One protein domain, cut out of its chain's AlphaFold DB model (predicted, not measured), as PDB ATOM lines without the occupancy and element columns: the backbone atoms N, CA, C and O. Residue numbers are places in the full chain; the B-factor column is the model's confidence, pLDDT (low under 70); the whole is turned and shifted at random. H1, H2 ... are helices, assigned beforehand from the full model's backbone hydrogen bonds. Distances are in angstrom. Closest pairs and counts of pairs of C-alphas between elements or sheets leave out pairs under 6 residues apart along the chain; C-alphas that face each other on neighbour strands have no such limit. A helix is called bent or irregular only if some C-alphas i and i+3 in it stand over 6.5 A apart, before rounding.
ATOM      1  N   MET A   6     139.139 140.268 124.682       83.06
ATOM      2  CA  MET A   6     139.983 141.454 124.864       83.06
ATOM      3  C   MET A   6     139.358 142.739 124.304       83.06
ATOM      4  O   MET A   6     139.331 143.747 124.998       83.06
ATOM      5  N   TYR A   7     138.791 142.705 123.091       83.75
ATOM      6  CA  TYR A   7     138.105 143.882 122.545       83.75
ATOM      7  C   TYR A   7     136.923 144.280 123.429       83.75
ATOM      8  O   TYR A   7     136.780 145.441 123.776       83.75
ATOM      9  N   LYS A   8     136.079 143.314 123.822       84.81
ATOM     10  CA  LYS A   8     134.893 143.604 124.648       84.81
ATOM     11  C   LYS A   8     135.269 144.125 126.038       84.81
ATOM     12  O   LYS A   8     134.498 144.871 126.620       84.81
ATOM     13  N   LYS A   9     136.419 143.690 126.559       89.56
ATOM     14  CA  LYS A   9     136.915 144.028 127.896       89.56
ATOM     15  C   LYS A   9     137.532 145.426 127.956       89.56
ATOM     16  O   LYS A   9     137.381 146.086 128.974       89.56
ATOM     17  N   TYR A  10     138.209 145.858 126.891       90.88
ATOM     18  CA  TYR A  10     139.061 147.049 126.944       90.88
ATOM     19  C   TYR A  10     138.751 148.129 125.916       90.88
ATOM     20  O   TYR A  10     139.234 149.239 126.071       90.88
ATOM     21  N   TYR A  11     137.998 147.839 124.854       90.44
ATOM     22  CA  TYR A  11     137.679 148.855 123.856       90.44
ATOM     23  C   TYR A  11     136.364 149.581 124.191       90.44
ATOM     24  O   TYR A  11     135.352 148.909 124.410       90.44
ATOM     25  N   PRO A  12     136.318 150.922 124.097       93.00
ATOM     26  CA  PRO A  12     137.448 151.821 123.856       93.00
ATOM     27  C   PRO A  12     138.259 152.061 125.135       93.00
ATOM     28  O   PRO A  12     137.679 152.286 126.195       93.00
ATOM     29  N   VAL A  13     139.583 152.084 124.999       94.31
ATOM     30  CA  VAL A  13     140.493 152.495 126.069       94.31
ATOM     31  C   VAL A  13     140.383 154.004 126.232       94.31
ATOM     32  O   VAL A  13     140.580 154.738 125.260       94.31
ATOM     33  N   LYS A  14     140.081 154.480 127.440       94.25
ATOM     34  CA  LYS A  14     139.900 155.922 127.698       94.25
ATOM     35  C   LYS A  14     141.138 156.603 128.264       94.25
ATOM     36  O   LYS A  14     141.282 157.813 128.121       94.25
ATOM     37  N   SER A  15     142.008 155.854 128.934       94.38
ATOM     38  CA  SER A  15     143.203 156.400 129.579       94.38
ATOM     39  C   SER A  15     144.291 155.344 129.754       94.38
ATOM     40  O   SER A  15     144.028 154.141 129.702       94.38
ATOM     41  N   SER A  16     145.514 155.799 130.027       93.94
ATOM     42  CA  SER A  16     146.644 154.943 130.400       93.94
ATOM     43  C   SER A  16     146.356 154.073 131.627       93.94
ATOM     44  O   SER A  16     146.791 152.925 131.673       93.94
ATOM     45  N   ALA A  17     145.549 154.550 132.583       94.06
ATOM     46  CA  ALA A  17     145.171 153.785 133.773       94.06
ATOM     47  C   ALA A  17     144.436 152.474 133.433       94.06
ATOM     48  O   ALA A  17     144.617 151.460 134.107       94.06
ATOM     49  N   GLU A  18     143.645 152.454 132.360       94.38
ATOM     50  CA  GLU A  18     142.993 151.225 131.896       94.38
ATOM     51  C   GLU A  18     144.011 150.216 131.346       94.38
ATOM     52  O   GLU A  18     143.854 149.017 131.575       94.38
ATOM     53  N   ILE A  19     145.089 150.688 130.700       94.12
ATOM     54  CA  ILE A  19     146.214 149.844 130.268       94.12
ATOM     55  C   ILE A  19     146.997 149.327 131.474       94.12
ATOM     56  O   ILE A  19     147.347 148.149 131.515       94.12
ATOM     57  N   VAL A  20     147.250 150.167 132.482       94.25
ATOM     58  CA  VAL A  20     147.928 149.761 133.727       94.25
ATOM     59  C   VAL A  20     147.214 148.571 134.359       94.25
ATOM     60  O   VAL A  20     147.872 147.577 134.675       94.25
ATOM     61  N   ASN A  21     145.884 148.645 134.440       93.56
ATOM     62  CA  ASN A  21     145.014 147.625 135.022       93.56
ATOM     63  C   ASN A  21     144.820 146.374 134.140       93.56
ATOM     64  O   ASN A  21     144.152 145.427 134.562       93.56
ATOM     65  N   MET A  22     145.381 146.332 132.926       93.81
ATOM     66  CA  MET A  22     145.396 145.106 132.125       93.81
ATOM     67  C   MET A  22     146.293 144.050 132.768       93.81
ATOM     68  O   MET A  22     147.405 144.344 133.219       93.81
ATOM     69  N   ASP A  23     145.849 142.795 132.737       93.62
ATOM     70  CA  ASP A  23     146.714 141.693 133.130       93.62
ATOM     71  C   ASP A  23     147.873 141.524 132.137       93.62
ATOM     72  O   ASP A  23     147.805 141.908 130.966       93.62
ATOM     73  N   ILE A  24     148.972 140.941 132.615       93.12
ATOM     74  CA  ILE A  24     150.205 140.825 131.829       93.12
ATOM     75  C   ILE A  24     150.026 139.978 130.559       93.12
ATOM     76  O   ILE A  24     150.729 140.190 129.567       93.12
ATOM     77  N   THR A  25     149.083 139.031 130.561       93.12
ATOM     78  CA  THR A  25     148.799 138.180 129.398       93.12
ATOM     79  C   THR A  25     148.095 138.991 128.318       93.12
ATOM     80  O   THR A  25     148.498 138.953 127.152       93.12
ATOM     81  N   ASP A  26     147.097 139.776 128.715       93.19
ATOM     82  CA  ASP A  26     146.366 140.691 127.848       93.19
ATOM     83  C   ASP A  26     147.293 141.800 127.300       93.19
ATOM     84  O   ASP A  26     147.281 142.050 126.092       93.19
ATOM     85  N   LYS A  27     148.216 142.352 128.109       94.75
ATOM     86  CA  LYS A  27     149.262 143.293 127.639       94.75
ATOM     87  C   LYS A  27     150.166 142.690 126.561       94.75
ATOM     88  O   LYS A  27     150.353 143.274 125.493       94.75
ATOM     89  N   ARG A  28     150.698 141.482 126.787       94.81
ATOM     90  CA  ARG A  28     151.536 140.776 125.794       94.81
ATOM     91  C   ARG A  28     150.775 140.501 124.498       94.81
ATOM     92  O   ARG A  28     151.332 140.601 123.405       94.81
ATOM     93  N   LYS A  29     149.492 140.167 124.613       92.50
ATOM     94  CA  LYS A  29     148.615 139.938 123.466       92.50
ATOM     95  C   LYS A  29     148.347 141.226 122.686       92.50
ATOM     96  O   LYS A  29     148.407 141.189 121.459       92.50
ATOM     97  N   LEU A  30     148.123 142.346 123.376       93.19
ATOM     98  CA  LEU A  30     147.990 143.667 122.761       93.19
ATOM     99  C   LEU A  30     149.242 144.036 121.953       93.19
ATOM    100  O   LEU A  30     149.120 144.428 120.797       93.19
ATOM    101  N   ILE A  31     150.437 143.825 122.507       95.06
ATOM    102  CA  ILE A  31     151.714 144.084 121.817       95.06
ATOM    103  C   ILE A  31     151.857 143.237 120.552       95.06
ATOM    104  O   ILE A  31     152.235 143.743 119.494       95.06
ATOM    105  N   LYS A  32     151.508 141.947 120.624       91.81
ATOM    106  CA  LYS A  32     151.513 141.075 119.441       91.81
ATOM    107  C   LYS A  32     150.579 141.610 118.352       91.81
ATOM    108  O   LYS A  32     150.924 141.571 117.173       91.81
ATOM    109  N   TRP A  33     149.407 142.107 118.738       90.50
ATOM    110  CA  TRP A  33     148.457 142.690 117.797       90.50
ATOM    111  C   TRP A  33     148.917 144.019 117.222       90.50
ATOM    112  O   TRP A  33     148.740 144.206 116.026       90.50
ATOM    113  N   LEU A  34     149.529 144.897 118.024       90.81
ATOM    114  CA  LEU A  34     150.132 146.143 117.545       90.81
ATOM    115  C   LEU A  34     151.093 145.847 116.394       90.81
ATOM    116  O   LEU A  34     150.903 146.342 115.288       90.81
ATOM    117  N   LYS A  35     152.046 144.938 116.615       90.38
ATOM    118  CA  LYS A  35     153.036 144.567 115.596       90.38
ATOM    119  C   LYS A  35     152.400 143.931 114.358       90.38
ATOM    120  O   LYS A  35     152.710 144.337 113.243       90.38
ATOM    121  N   SER A  36     151.496 142.965 114.545       87.69
ATOM    122  CA  SER A  36     150.850 142.255 113.430       87.69
ATOM    123  C   SER A  36     149.969 143.175 112.590       87.69
ATOM    124  O   SER A  36     150.108 143.204 111.376       87.69
ATOM    125  N   ILE A  37     149.082 143.951 113.220       86.06
ATOM    126  CA  ILE A  37     148.125 144.793 112.495       86.06
ATOM    127  C   ILE A  37     148.851 145.894 111.738       86.06
ATOM    128  O   ILE A  37     148.477 146.184 110.610       86.06
ATOM    129  N   ILE A  38     149.895 146.487 112.316       86.31
ATOM    130  CA  ILE A  38     150.667 147.541 111.651       86.31
ATOM    131  C   ILE A  38     151.457 146.980 110.472       86.31
ATOM    132  O   ILE A  38     151.469 147.597 109.407       86.31
ATOM    133  N   ALA A  39     152.052 145.794 110.617       85.94
ATOM    134  CA  ALA A  39     152.667 145.098 109.492       85.94
ATOM    135  C   ALA A  39     151.645 144.837 108.371       85.94
ATOM    136  O   ALA A  39     151.941 145.125 107.212       85.94
ATOM    137  N   ASP A  40     150.430 144.395 108.715       84.94
ATOM    138  CA  ASP A  40     149.350 144.175 107.749       84.94
ATOM    139  C   ASP A  40     148.913 145.484 107.066       84.94
ATOM    140  O   ASP A  40     148.700 145.506 105.854       84.94
ATOM    141  N   VAL A  41     148.813 146.600 107.809       83.12
ATOM    142  CA  VAL A  41     148.514 147.931 107.241       83.12
ATOM    143  C   VAL A  41     149.582 148.336 106.231       83.12
ATOM    144  O   VAL A  41     149.257 148.750 105.120       83.12
ATOM    145  N   ASN A  42     150.852 148.207 106.610       85.62
ATOM    146  CA  ASN A  42     151.978 148.598 105.773       85.62
ATOM    147  C   ASN A  42     152.060 147.735 104.510       85.62
ATOM    148  O   ASN A  42     152.259 148.271 103.421       85.62
ATOM    149  N   ALA A  43     151.848 146.422 104.635       85.69
ATOM    150  CA  ALA A  43     151.798 145.506 103.503       85.69
ATOM    151  C   ALA A  43     150.641 145.841 102.549       85.69
ATOM    152  O   ALA A  43     150.861 145.950 101.344       85.69
ATOM    153  N   TYR A  44     149.440 146.084 103.088       84.44
ATOM    154  CA  TYR A  44     148.271 146.504 102.312       84.44
ATOM    155  C   TYR A  44     148.547 147.802 101.542       84.44
ATOM    156  O   TYR A  44     148.397 147.848 100.321       84.44
ATOM    157  N   ASN A  45     149.027 148.840 102.229       84.50
ATOM    158  CA  ASN A  45     149.318 150.135 101.614       84.50
ATOM    159  C   ASN A  45     150.409 150.026 100.536       84.50
ATOM    160  O   ASN A  45     150.283 150.621  99.466       84.50
ATOM    161  N   ALA A  46     151.462 149.239 100.782       86.12
ATOM    162  CA  ALA A  46     152.524 149.001  99.808       86.12
ATOM    163  C   ALA A  46     152.020 148.237  98.574       86.12
ATOM    164  O   ALA A  46     152.409 148.558  97.450       86.12
ATOM    165  N   GLN A  47     151.151 147.240  98.761       85.50
ATOM    166  CA  GLN A  47     150.559 146.479  97.664       85.50
ATOM    167  C   GLN A  47     149.644 147.355  96.803       85.50
ATOM    168  O   GLN A  47     149.792 147.357  95.582       85.50
ATOM    169  N   HIS A  48     148.741 148.121  97.416       82.25
ATOM    170  CA  HIS A  48     147.826 148.998  96.683       82.25
ATOM    171  C   HIS A  48     148.564 150.096  95.918       82.25
ATOM    172  O   HIS A  48     148.236 150.357  94.763       82.25
ATOM    173  N   ARG A  49     149.620 150.668  96.509       84.44
ATOM    174  CA  ARG A  49     150.500 151.613  95.817       84.44
ATOM    175  C   ARG A  49     151.150 150.990  94.581       84.44
ATOM    176  O   ARG A  49     151.063 151.562  93.501       84.44
ATOM    177  N   LYS A  50     151.742 149.796  94.713       86.94
ATOM    178  CA  LYS A  50     152.342 149.070  93.577       86.94
ATOM    179  C   LYS A  50     151.322 148.770  92.477       86.94
ATOM    180  O   LYS A  50     151.640 148.893  91.298       86.94
ATOM    181  N   GLN A  51     150.104 148.373  92.851       84.62
ATOM    182  CA  GLN A  51     149.025 148.133  91.889       84.62
ATOM    183  C   GLN A  51     148.654 149.420  91.145       84.62
ATOM    184  O   GLN A  51     148.610 149.406  89.917       84.62
ATOM    185  N   ALA A  52     148.464 150.534  91.854       84.56
ATOM    186  CA  ALA A  52     148.166 151.830  91.248       84.56
ATOM    187  C   ALA A  52     149.265 152.292  90.277       84.56
ATOM    188  O   ALA A  52     148.971 152.662  89.142       84.56
ATOM    189  N   GLU A  53     150.532 152.168  90.684       85.69
ATOM    190  CA  GLU A  53     151.699 152.467  89.848       85.69
ATOM    191  C   GLU A  53     151.718 151.602  88.575       85.69
ATOM    192  O   GLU A  53     151.975 152.118  87.487       85.69
ATOM    193  N   SER A  54     151.376 150.309  88.679       85.62
ATOM    194  CA  SER A  54     151.365 149.380  87.537       85.62
ATOM    195  C   SER A  54     150.343 149.743  86.453       85.62
ATOM    196  O   SER A  54     150.597 149.507  85.273       85.62
ATOM    197  N   VAL A  55     149.224 150.369  86.833       86.50
ATOM    198  CA  VAL A  55     148.176 150.834  85.906       86.50
ATOM    199  C   VAL A  55     148.225 152.347  85.659       86.50
ATOM    200  O   VAL A  55     147.299 152.900  85.077       86.50
ATOM    201  N   ARG A  56     149.295 153.030  86.101       84.25
ATOM    202  CA  ARG A  56     149.479 154.495  86.013       84.25
ATOM    203  C   ARG A  56     148.349 155.317  86.653       84.25
ATOM    204  O   ARG A  56     148.174 156.488  86.315       84.25
ATOM    205  N   CYS A  57     147.617 154.737  87.600       80.81
ATOM    206  CA  CYS A  57     146.573 155.442  88.329       80.81
ATOM    207  C   CYS A  57     147.193 156.292  89.443       80.81
ATOM    208  O   CYS A  57     148.033 155.820  90.212       80.81
ATOM    209  N   LYS A  58     146.778 157.559  89.530       71.94
ATOM    210  CA  LYS A  58     147.230 158.497  90.572       71.94
ATOM    211  C   LYS A  58     146.421 158.390  91.862       71.94
ATOM    212  O   LYS A  58     146.879 158.858  92.899       71.94
ATOM    213  N   GLU A  59     145.246 157.774  91.800       76.62
ATOM    214  CA  GLU A  59     144.335 157.631  92.928       76.62
ATOM    215  C   GLU A  59     144.253 156.168  93.348       76.62
ATOM    216  O   GLU A  59     143.924 155.277  92.565       76.62
ATOM    217  N   TYR A  60     144.561 155.905  94.612       73.06
ATOM    218  CA  TYR A  60     144.397 154.586  95.195       73.06
ATOM    219  C   TYR A  60     144.007 154.703  96.656       73.06
ATOM    220  O   TYR A  60     144.423 155.616  97.370       73.06
ATOM    221  N   TRP A  61     143.202 153.747  97.106       71.25
ATOM    222  CA  TRP A  61     142.827 153.666  98.503       71.25
ATOM    223  C   TRP A  61     144.014 153.172  99.320       71.25
ATOM    224  O   TRP A  61     144.573 152.106  99.061       71.25
ATOM    225  N   PHE A  62     144.373 153.949 100.331       76.00
ATOM    226  CA  PHE A  62     145.326 153.566 101.353       76.00
ATOM    227  C   PHE A  62     144.737 153.898 102.715       76.00
ATOM    228  O   PHE A  62     143.804 154.686 102.859       76.00
ATOM    229  N   ILE A  63     145.272 153.247 103.728       78.25
ATOM    230  CA  ILE A  63     144.891 153.488 105.104       78.25
ATOM    231  C   ILE A  63     145.833 154.556 105.618       78.25
ATOM    232  O   ILE A  63     147.025 154.276 105.771       78.25
ATOM    233  N   ASP A  64     145.283 155.744 105.859       76.62
ATOM    234  CA  ASP A  64     145.997 156.898 106.405       76.62
ATOM    235  C   ASP A  64     146.348 156.659 107.880       76.62
ATOM    236  O   ASP A  64     145.668 157.077 108.817       76.62
ATOM    237  N   PHE A  65     147.362 155.819 108.069       74.62
ATOM    238  CA  PHE A  65     147.864 155.386 109.358       74.62
ATOM    239  C   PHE A  65     149.311 154.923 109.194       74.62
ATOM    240  O   PHE A  65     149.576 153.796 108.767       74.62
ATOM    241  N   HIS A  66     150.247 155.811 109.523       74.88
ATOM    242  CA  HIS A  66     151.672 155.621 109.247       74.88
ATOM    243  C   HIS A  66     152.541 155.865 110.486       74.88
ATOM    244  O   HIS A  66     153.394 156.752 110.467       74.88
ATOM    245  N   PRO A  67     152.331 155.125 111.588       82.69
ATOM    246  CA  PRO A  67     153.290 155.164 112.677       82.69
ATOM    247  C   PRO A  67     154.617 154.564 112.200       82.69
ATOM    248  O   PRO A  67     154.644 153.494 111.583       82.69
ATOM    249  N   ASP A  68     155.720 155.250 112.480       86.75
ATOM    250  CA  ASP A  68     157.048 154.712 112.221       86.75
ATOM    251  C   ASP A  68     157.378 153.571 113.199       86.75
ATOM    252  O   ASP A  68     156.742 153.385 114.241       86.75
ATOM    253  N   LYS A  69     158.368 152.756 112.834       88.38
ATOM    254  CA  LYS A  69     158.726 151.563 113.604       88.38
ATOM    255  C   LYS A  69     159.229 151.909 115.009       88.38
ATOM    256  O   LYS A  69     158.895 151.188 115.945       88.38
ATOM    257  N   GLU A  70     160.014 152.976 115.147       92.88
ATOM    258  CA  GLU A  70     160.611 153.376 116.427       92.88
ATOM    259  C   GLU A  70     159.520 153.778 117.417       92.88
ATOM    260  O   GLU A  70     159.505 153.303 118.551       92.88
ATOM    261  N   TYR A  71     158.535 154.543 116.949       93.62
ATOM    262  CA  TYR A  71     157.354 154.901 117.718       93.62
ATOM    263  C   TYR A  71     156.569 153.664 118.180       93.62
ATOM    264  O   TYR A  71     156.200 153.560 119.350       93.62
ATOM    265  N   ILE A  72     156.354 152.680 117.302       92.69
ATOM    266  CA  ILE A  72     155.652 151.441 117.675       92.69
ATOM    267  C   ILE A  72     156.427 150.615 118.690       92.69
ATOM    268  O   ILE A  72     155.821 150.072 119.617       92.69
ATOM    269  N   ASP A  73     157.742 150.500 118.525       94.06
ATOM    270  CA  ASP A  73     158.576 149.776 119.474       94.06
ATOM    271  C   ASP A  73     158.597 150.488 120.843       94.06
ATOM    272  O   ASP A  73     158.455 149.801 121.859       94.06
ATOM    273  N   SER A  74     158.620 151.830 120.878       95.75
ATOM    274  CA  SER A  74     158.483 152.632 122.111       95.75
ATOM    275  C   SER A  74     157.161 152.358 122.823       95.75
ATOM    276  O   SER A  74     157.153 151.936 123.978       95.75
ATOM    277  N   VAL A  75     156.029 152.474 122.117       95.81
ATOM    278  CA  VAL A  75     154.701 152.215 122.701       95.81
ATOM    279  C   VAL A  75     154.585 150.773 123.201       95.81
ATOM    280  O   VAL A  75     154.028 150.516 124.269       95.81
ATOM    281  N   CYS A  76     155.131 149.799 122.463       95.94
ATOM    282  CA  CYS A  76     155.140 148.403 122.900       95.94
ATOM    283  C   CYS A  76     155.926 148.205 124.204       95.94
ATOM    284  O   CYS A  76     155.522 147.388 125.035       95.94
ATOM    285  N   GLN A  77     157.041 148.917 124.369       96.00
ATOM    286  CA  GLN A  77     157.838 148.885 125.588       96.00
ATOM    287  C   GLN A  77     157.083 149.540 126.749       96.00
ATOM    288  O   GLN A  77     156.915 148.906 127.792       96.00
ATOM    289  N   GLU A  78     156.543 150.740 126.542       96.25
ATOM    290  CA  GLU A  78     155.793 151.502 127.548       96.25
ATOM    291  C   GLU A  78     154.579 150.732 128.085       96.25
ATOM    292  O   GLU A  78     154.361 150.701 129.293       96.25
ATOM    293  N   ILE A  79     153.847 149.996 127.236       95.88
ATOM    294  CA  ILE A  79     152.730 149.128 127.669       95.88
ATOM    295  C   ILE A  79     153.157 148.105 128.742       95.88
ATOM    296  O   ILE A  79     152.335 147.713 129.577       95.88
ATOM    297  N   ILE A  80     154.413 147.644 128.725       93.94
ATOM    298  CA  ILE A  80     154.947 146.699 129.717       93.94
ATOM    299  C   ILE A  80     155.572 147.424 130.901       93.94
ATOM    300  O   ILE A  80     155.298 147.050 132.041       93.94
ATOM    301  N   THR A  81     156.448 148.391 130.634       93.38
ATOM    302  CA  THR A  81     157.360 148.932 131.647       93.38
ATOM    303  C   THR A  81     156.780 150.127 132.378       93.38
ATOM    304  O   THR A  81     156.947 150.229 133.588       93.38
ATOM    305  N   GLU A  82     156.087 151.016 131.668       93.62
ATOM    306  CA  GLU A  82     155.604 152.272 132.236       93.62
ATOM    307  C   GLU A  82     154.312 152.737 131.543       93.62
ATOM    308  O   GLU A  82     154.292 153.739 130.830       93.62
ATOM    309  N   PRO A  83     153.184 152.030 131.746       90.12
ATOM    310  CA  PRO A  83     151.979 152.311 130.975       90.12
ATOM    311  C   PRO A  83     151.358 153.669 131.317       90.12
ATOM    312  O   PRO A  83     150.556 154.174 130.541       90.12
ATOM    313  N   PHE A  84     151.721 154.273 132.457       92.06
ATOM    314  CA  PHE A  84     151.308 155.627 132.832       92.06
ATOM    315  C   PHE A  84     151.885 156.713 131.913       92.06
ATOM    316  O   PHE A  84     151.246 157.755 131.776       92.06
ATOM    317  N   SER A  85     153.029 156.456 131.265       92.81
ATOM    318  CA  SER A  85     153.681 157.379 130.325       92.81
ATOM    319  C   SER A  85     152.986 157.442 128.960       92.81
ATOM    320  O   SER A  85     153.254 158.359 128.187       92.81
ATOM    321  N   LEU A  86     152.047 156.525 128.686       95.12
ATOM    322  CA  LEU A  86     151.282 156.506 127.440       95.12
ATOM    323  C   LEU A  86     150.462 157.791 127.284       95.12
ATOM    324  O   LEU A  86     149.585 158.118 128.090       95.12
ATOM    325  N   THR A  87     150.716 158.485 126.186       95.00
ATOM    326  CA  THR A  87     150.037 159.710 125.784       95.00
ATOM    327  C   THR A  87     148.678 159.419 125.150       95.00
ATOM    328  O   THR A  87     148.354 158.295 124.761       95.00
ATOM    329  N   ALA A  88     147.873 160.466 124.943       92.69
ATOM    330  CA  ALA A  88     146.613 160.347 124.206       92.69
ATOM    331  C   ALA A  88     146.801 159.768 122.789       92.69
ATOM    332  O   ALA A  88     145.944 159.022 122.313       92.69
ATOM    333  N   LYS A  89     147.930 160.063 122.127       91.75
ATOM    334  CA  LYS A  89     148.261 159.520 120.801       91.75
ATOM    335  C   LYS A  89     148.479 158.005 120.859       91.75
ATOM    336  O   LYS A  89     147.984 157.280 119.997       91.75
ATOM    337  N   ASP A  90     149.129 157.520 121.911       94.25
ATOM    338  CA  ASP A  90     149.391 156.089 122.105       94.25
ATOM    339  C   ASP A  90     148.094 155.334 122.400       94.25
ATOM    340  O   ASP A  90     147.854 154.247 121.869       94.25
ATOM    341  N   ILE A  91     147.188 155.950 123.166       94.06
ATOM    342  CA  ILE A  91     145.843 155.412 123.402       94.06
ATOM    343  C   ILE A  91     145.025 155.351 122.104       94.06
ATOM    344  O   ILE A  91     144.316 154.367 121.874       94.06
ATOM    345  N   LEU A  92     145.137 156.347 121.215       91.44
ATOM    346  CA  LEU A  92     144.511 156.296 119.888       91.44
ATOM    347  C   LEU A  92     145.054 155.131 119.049       91.44
ATOM    348  O   LEU A  92     144.266 154.399 118.447       91.44
ATOM    349  N   LEU A  93     146.369 154.910 119.060       91.62
ATOM    350  CA  LEU A  93     147.015 153.768 118.408       91.62
ATOM    351  C   LEU A  93     146.508 152.428 118.975       91.62
ATOM    352  O   LEU A  93     146.125 151.536 118.213       91.62
ATOM    353  N   VAL A  94     146.431 152.284 120.300       92.50
ATOM    354  CA  VAL A  94     145.881 151.079 120.944       92.50
ATOM    355  C   VAL A  94     144.428 150.847 120.525       92.50
ATOM    356  O   VAL A  94     144.059 149.732 120.145       92.50
ATOM    357  N   ASN A  95     143.603 151.894 120.530       91.81
ATOM    358  CA  ASN A  95     142.208 151.806 120.109       91.81
ATOM    359  C   ASN A  95     142.057 151.448 118.632       91.81
ATOM    360  O   ASN A  95     141.198 150.629 118.301       91.81
ATOM    361  N   PHE A  96     142.900 151.996 117.756       87.81
ATOM    362  CA  PHE A  96     142.942 151.626 116.344       87.81
ATOM    363  C   PHE A  96     143.199 150.126 116.177       87.81
ATOM    364  O   PHE A  96     142.474 149.444 115.451       87.81
ATOM    365  N   VAL A  97     144.178 149.584 116.901       88.00
ATOM    366  CA  VAL A  97     144.530 148.161 116.842       88.00
ATOM    367  C   VAL A  97     143.435 147.277 117.427       88.00
ATOM    368  O   VAL A  97     143.076 146.274 116.813       88.00
ATOM    369  N   LEU A  98     142.848 147.643 118.566       88.81
ATOM    370  CA  LEU A  98     141.724 146.905 119.151       88.81
ATOM    371  C   LEU A  98     140.522 146.887 118.199       88.81
ATOM    372  O   LEU A  98     139.971 145.816 117.921       88.81
ATOM    373  N   TYR A  99     140.150 148.049 117.660       85.62
ATOM    374  CA  TYR A  99     139.092 148.186 116.666       85.62
ATOM    375  C   TYR A  99     139.365 147.300 115.455       85.62
ATOM    376  O   TYR A  99     138.550 146.449 115.090       85.62
ATOM    377  N   ARG A 100     140.554 147.426 114.870       80.12
ATOM    378  CA  ARG A 100     140.912 146.685 113.672       80.12
ATOM    379  C   ARG A 100     141.028 145.191 113.933       80.12
ATOM    380  O   ARG A 100     140.551 144.425 113.117       80.12
ATOM    381  N   HIS A 101     141.497 144.734 115.088       81.44
ATOM    382  CA  HIS A 101     141.457 143.306 115.410       81.44
ATOM    383  C   HIS A 101     140.018 142.748 115.405       81.44
ATOM    384  O   HIS A 101     139.797 141.599 115.014       81.44
ATOM    385  N   LYS A 102     139.012 143.525 115.835       78.00
ATOM    386  CA  LYS A 102     137.606 143.092 115.766       78.00
ATOM    387  C   LYS A 102     137.055 143.109 114.340       78.00
ATOM    388  O   LYS A 102     136.338 142.178 113.978       78.00
ATOM    389  N   TYR A 103     137.364 144.148 113.566       71.00
ATOM    390  CA  TYR A 103     136.706 144.428 112.284       71.00
ATOM    391  C   TYR A 103     137.578 144.182 111.042       71.00
ATOM    392  O   TYR A 103     137.096 144.351 109.927       71.00
ATOM    393  N   ALA A 104     138.833 143.743 111.183       61.09
ATOM    394  CA  ALA A 104     139.765 143.545 110.063       61.09
ATOM    395  C   ALA A 104     139.248 142.536 109.038       61.09
ATOM    396  O   ALA A 104     139.484 142.729 107.854       61.09
ATOM    397  N   GLY A 105     138.471 141.533 109.466       53.97
ATOM    398  CA  GLY A 105     137.822 140.606 108.536       53.97
ATOM    399  C   GLY A 105     136.766 141.254 107.627       53.97
ATOM    400  O   GLY A 105     136.375 140.631 106.652       53.97
ATOM    401  N   ILE A 106     136.298 142.470 107.938       49.28
ATOM    402  CA  ILE A 106     135.319 143.224 107.133       49.28
ATOM    403  C   ILE A 106     136.032 144.153 106.145       49.28
ATOM    404  O   ILE A 106     135.591 144.281 105.012       49.28
ATOM    405  N   ILE A 107     137.148 144.777 106.536       48.94
ATOM    406  CA  ILE A 107     137.844 145.758 105.680       48.94
ATOM    407  C   ILE A 107     138.688 145.065 104.600       48.94
ATOM    408  O   ILE A 107     138.736 145.545 103.475       48.94
ATOM    409  N   SER A 108     139.278 143.896 104.884       45.41
ATOM    410  CA  SER A 108     139.997 143.104 103.871       45.41
ATOM    411  C   SER A 108     139.089 142.484 102.797       45.41
ATOM    412  O   SER A 108     139.598 141.908 101.842       45.41
ATOM    413  N   ALA A 109     137.762 142.545 102.964       40.97
ATOM    414  CA  ALA A 109     136.788 141.949 102.046       40.97
ATOM    415  C   ALA A 109     136.287 142.916 100.957       40.97
ATOM    416  O   ALA A 109     135.632 142.478 100.013       40.97
TER     417      ALA A 109
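AT A GLANCE: This is residues 6 to 109 of the 118 residues of an uncharacterized protein of [Eubacterium] rectale (UniProt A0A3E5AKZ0). What shape do these atoms make? One long helix, H3, makes the longest axis; H4 folds back side by side with its first part, and H5 crosses it at a steep tilt, with the short helices H1 and H2 near the same end. The later part of H3 reaches past the other helices, and the unnamed residues 55 to 68 fold back from its end towards H4. What is it built of, and how large is it? The printed part has 104 residues with five named helices, in the order H1, H2, H3, H4, H5, and no named strand, which is the class all helix. It is only just compact, close to loose, with a radius of gyration of the C-alphas of 15.3 A, and elongated, with spans of 49 by 27 by 20 A.

IN THESE COORDINATES: Where is the longest helix? H3 is residues 24 to 54, 45.1 A from C-alpha 24 at (150.205, 140.825, 131.829) to C-alpha 54 at (151.365, 149.380, 87.537). Which helices come before it? H1 is residues 6 to 10, beginning at C-alpha 6 at (139.983, 141.454, 124.864), and H2 is residues 16 to 20. Which come after it? H4 is residues 69 to 81, 18.3 A long. H5 is residues 88 to 107, 25.2 A long, ending at C-alpha 107 at (137.844, 145.758, 105.680).

HOW THE PARTS SIT: What touches H3? With residues 24 to 35 alone it touches H4, closest at the C-alphas of Ile 31 and Cys 76, 5.6 A apart; the two form a helical hairpin, at a shallow tilt of 11 degrees, opposite ways. With residues 30 to 37 alone it touches H5, closest at the C-alphas of Leu 34 and Val 97, 6.0 A apart, at a steep tilt of 67 degrees, the same way. Where are the short helices? H1 touches residues 98 to 102 of H5, the closest C-alphas being those of Tyr 7 and Leu 98, 5.8 A apart, and H1 and H4 are apart. H2 touches no helix; it is close but not clearly touching H4, with the C-alphas of Ile 19 and Ile 79 closest at 7.1 A. How well formed are the helices' backbones? In H1, H2 and H3 every O i to N i+4 pair is within hydrogen-bond range; in H4 8 of 9 are, and in H5 14 of 16. H5 has a kink of 56 degrees near residue 101 and is irregular, with C-alphas 102 and 105 7.6 A apart.

THE WHOLE: How far does it reach? The two C-alphas farthest apart, those of Asn 21 and Arg 56, are 49.7 A apart. Is it continuous, and which link is long? The printed part has no cut, and the link from H3 to H4, 14 residues, is long. Where is confidence low? Residues 104 to 109 have pLDDT under 70; the mean of the printed part is 86.2.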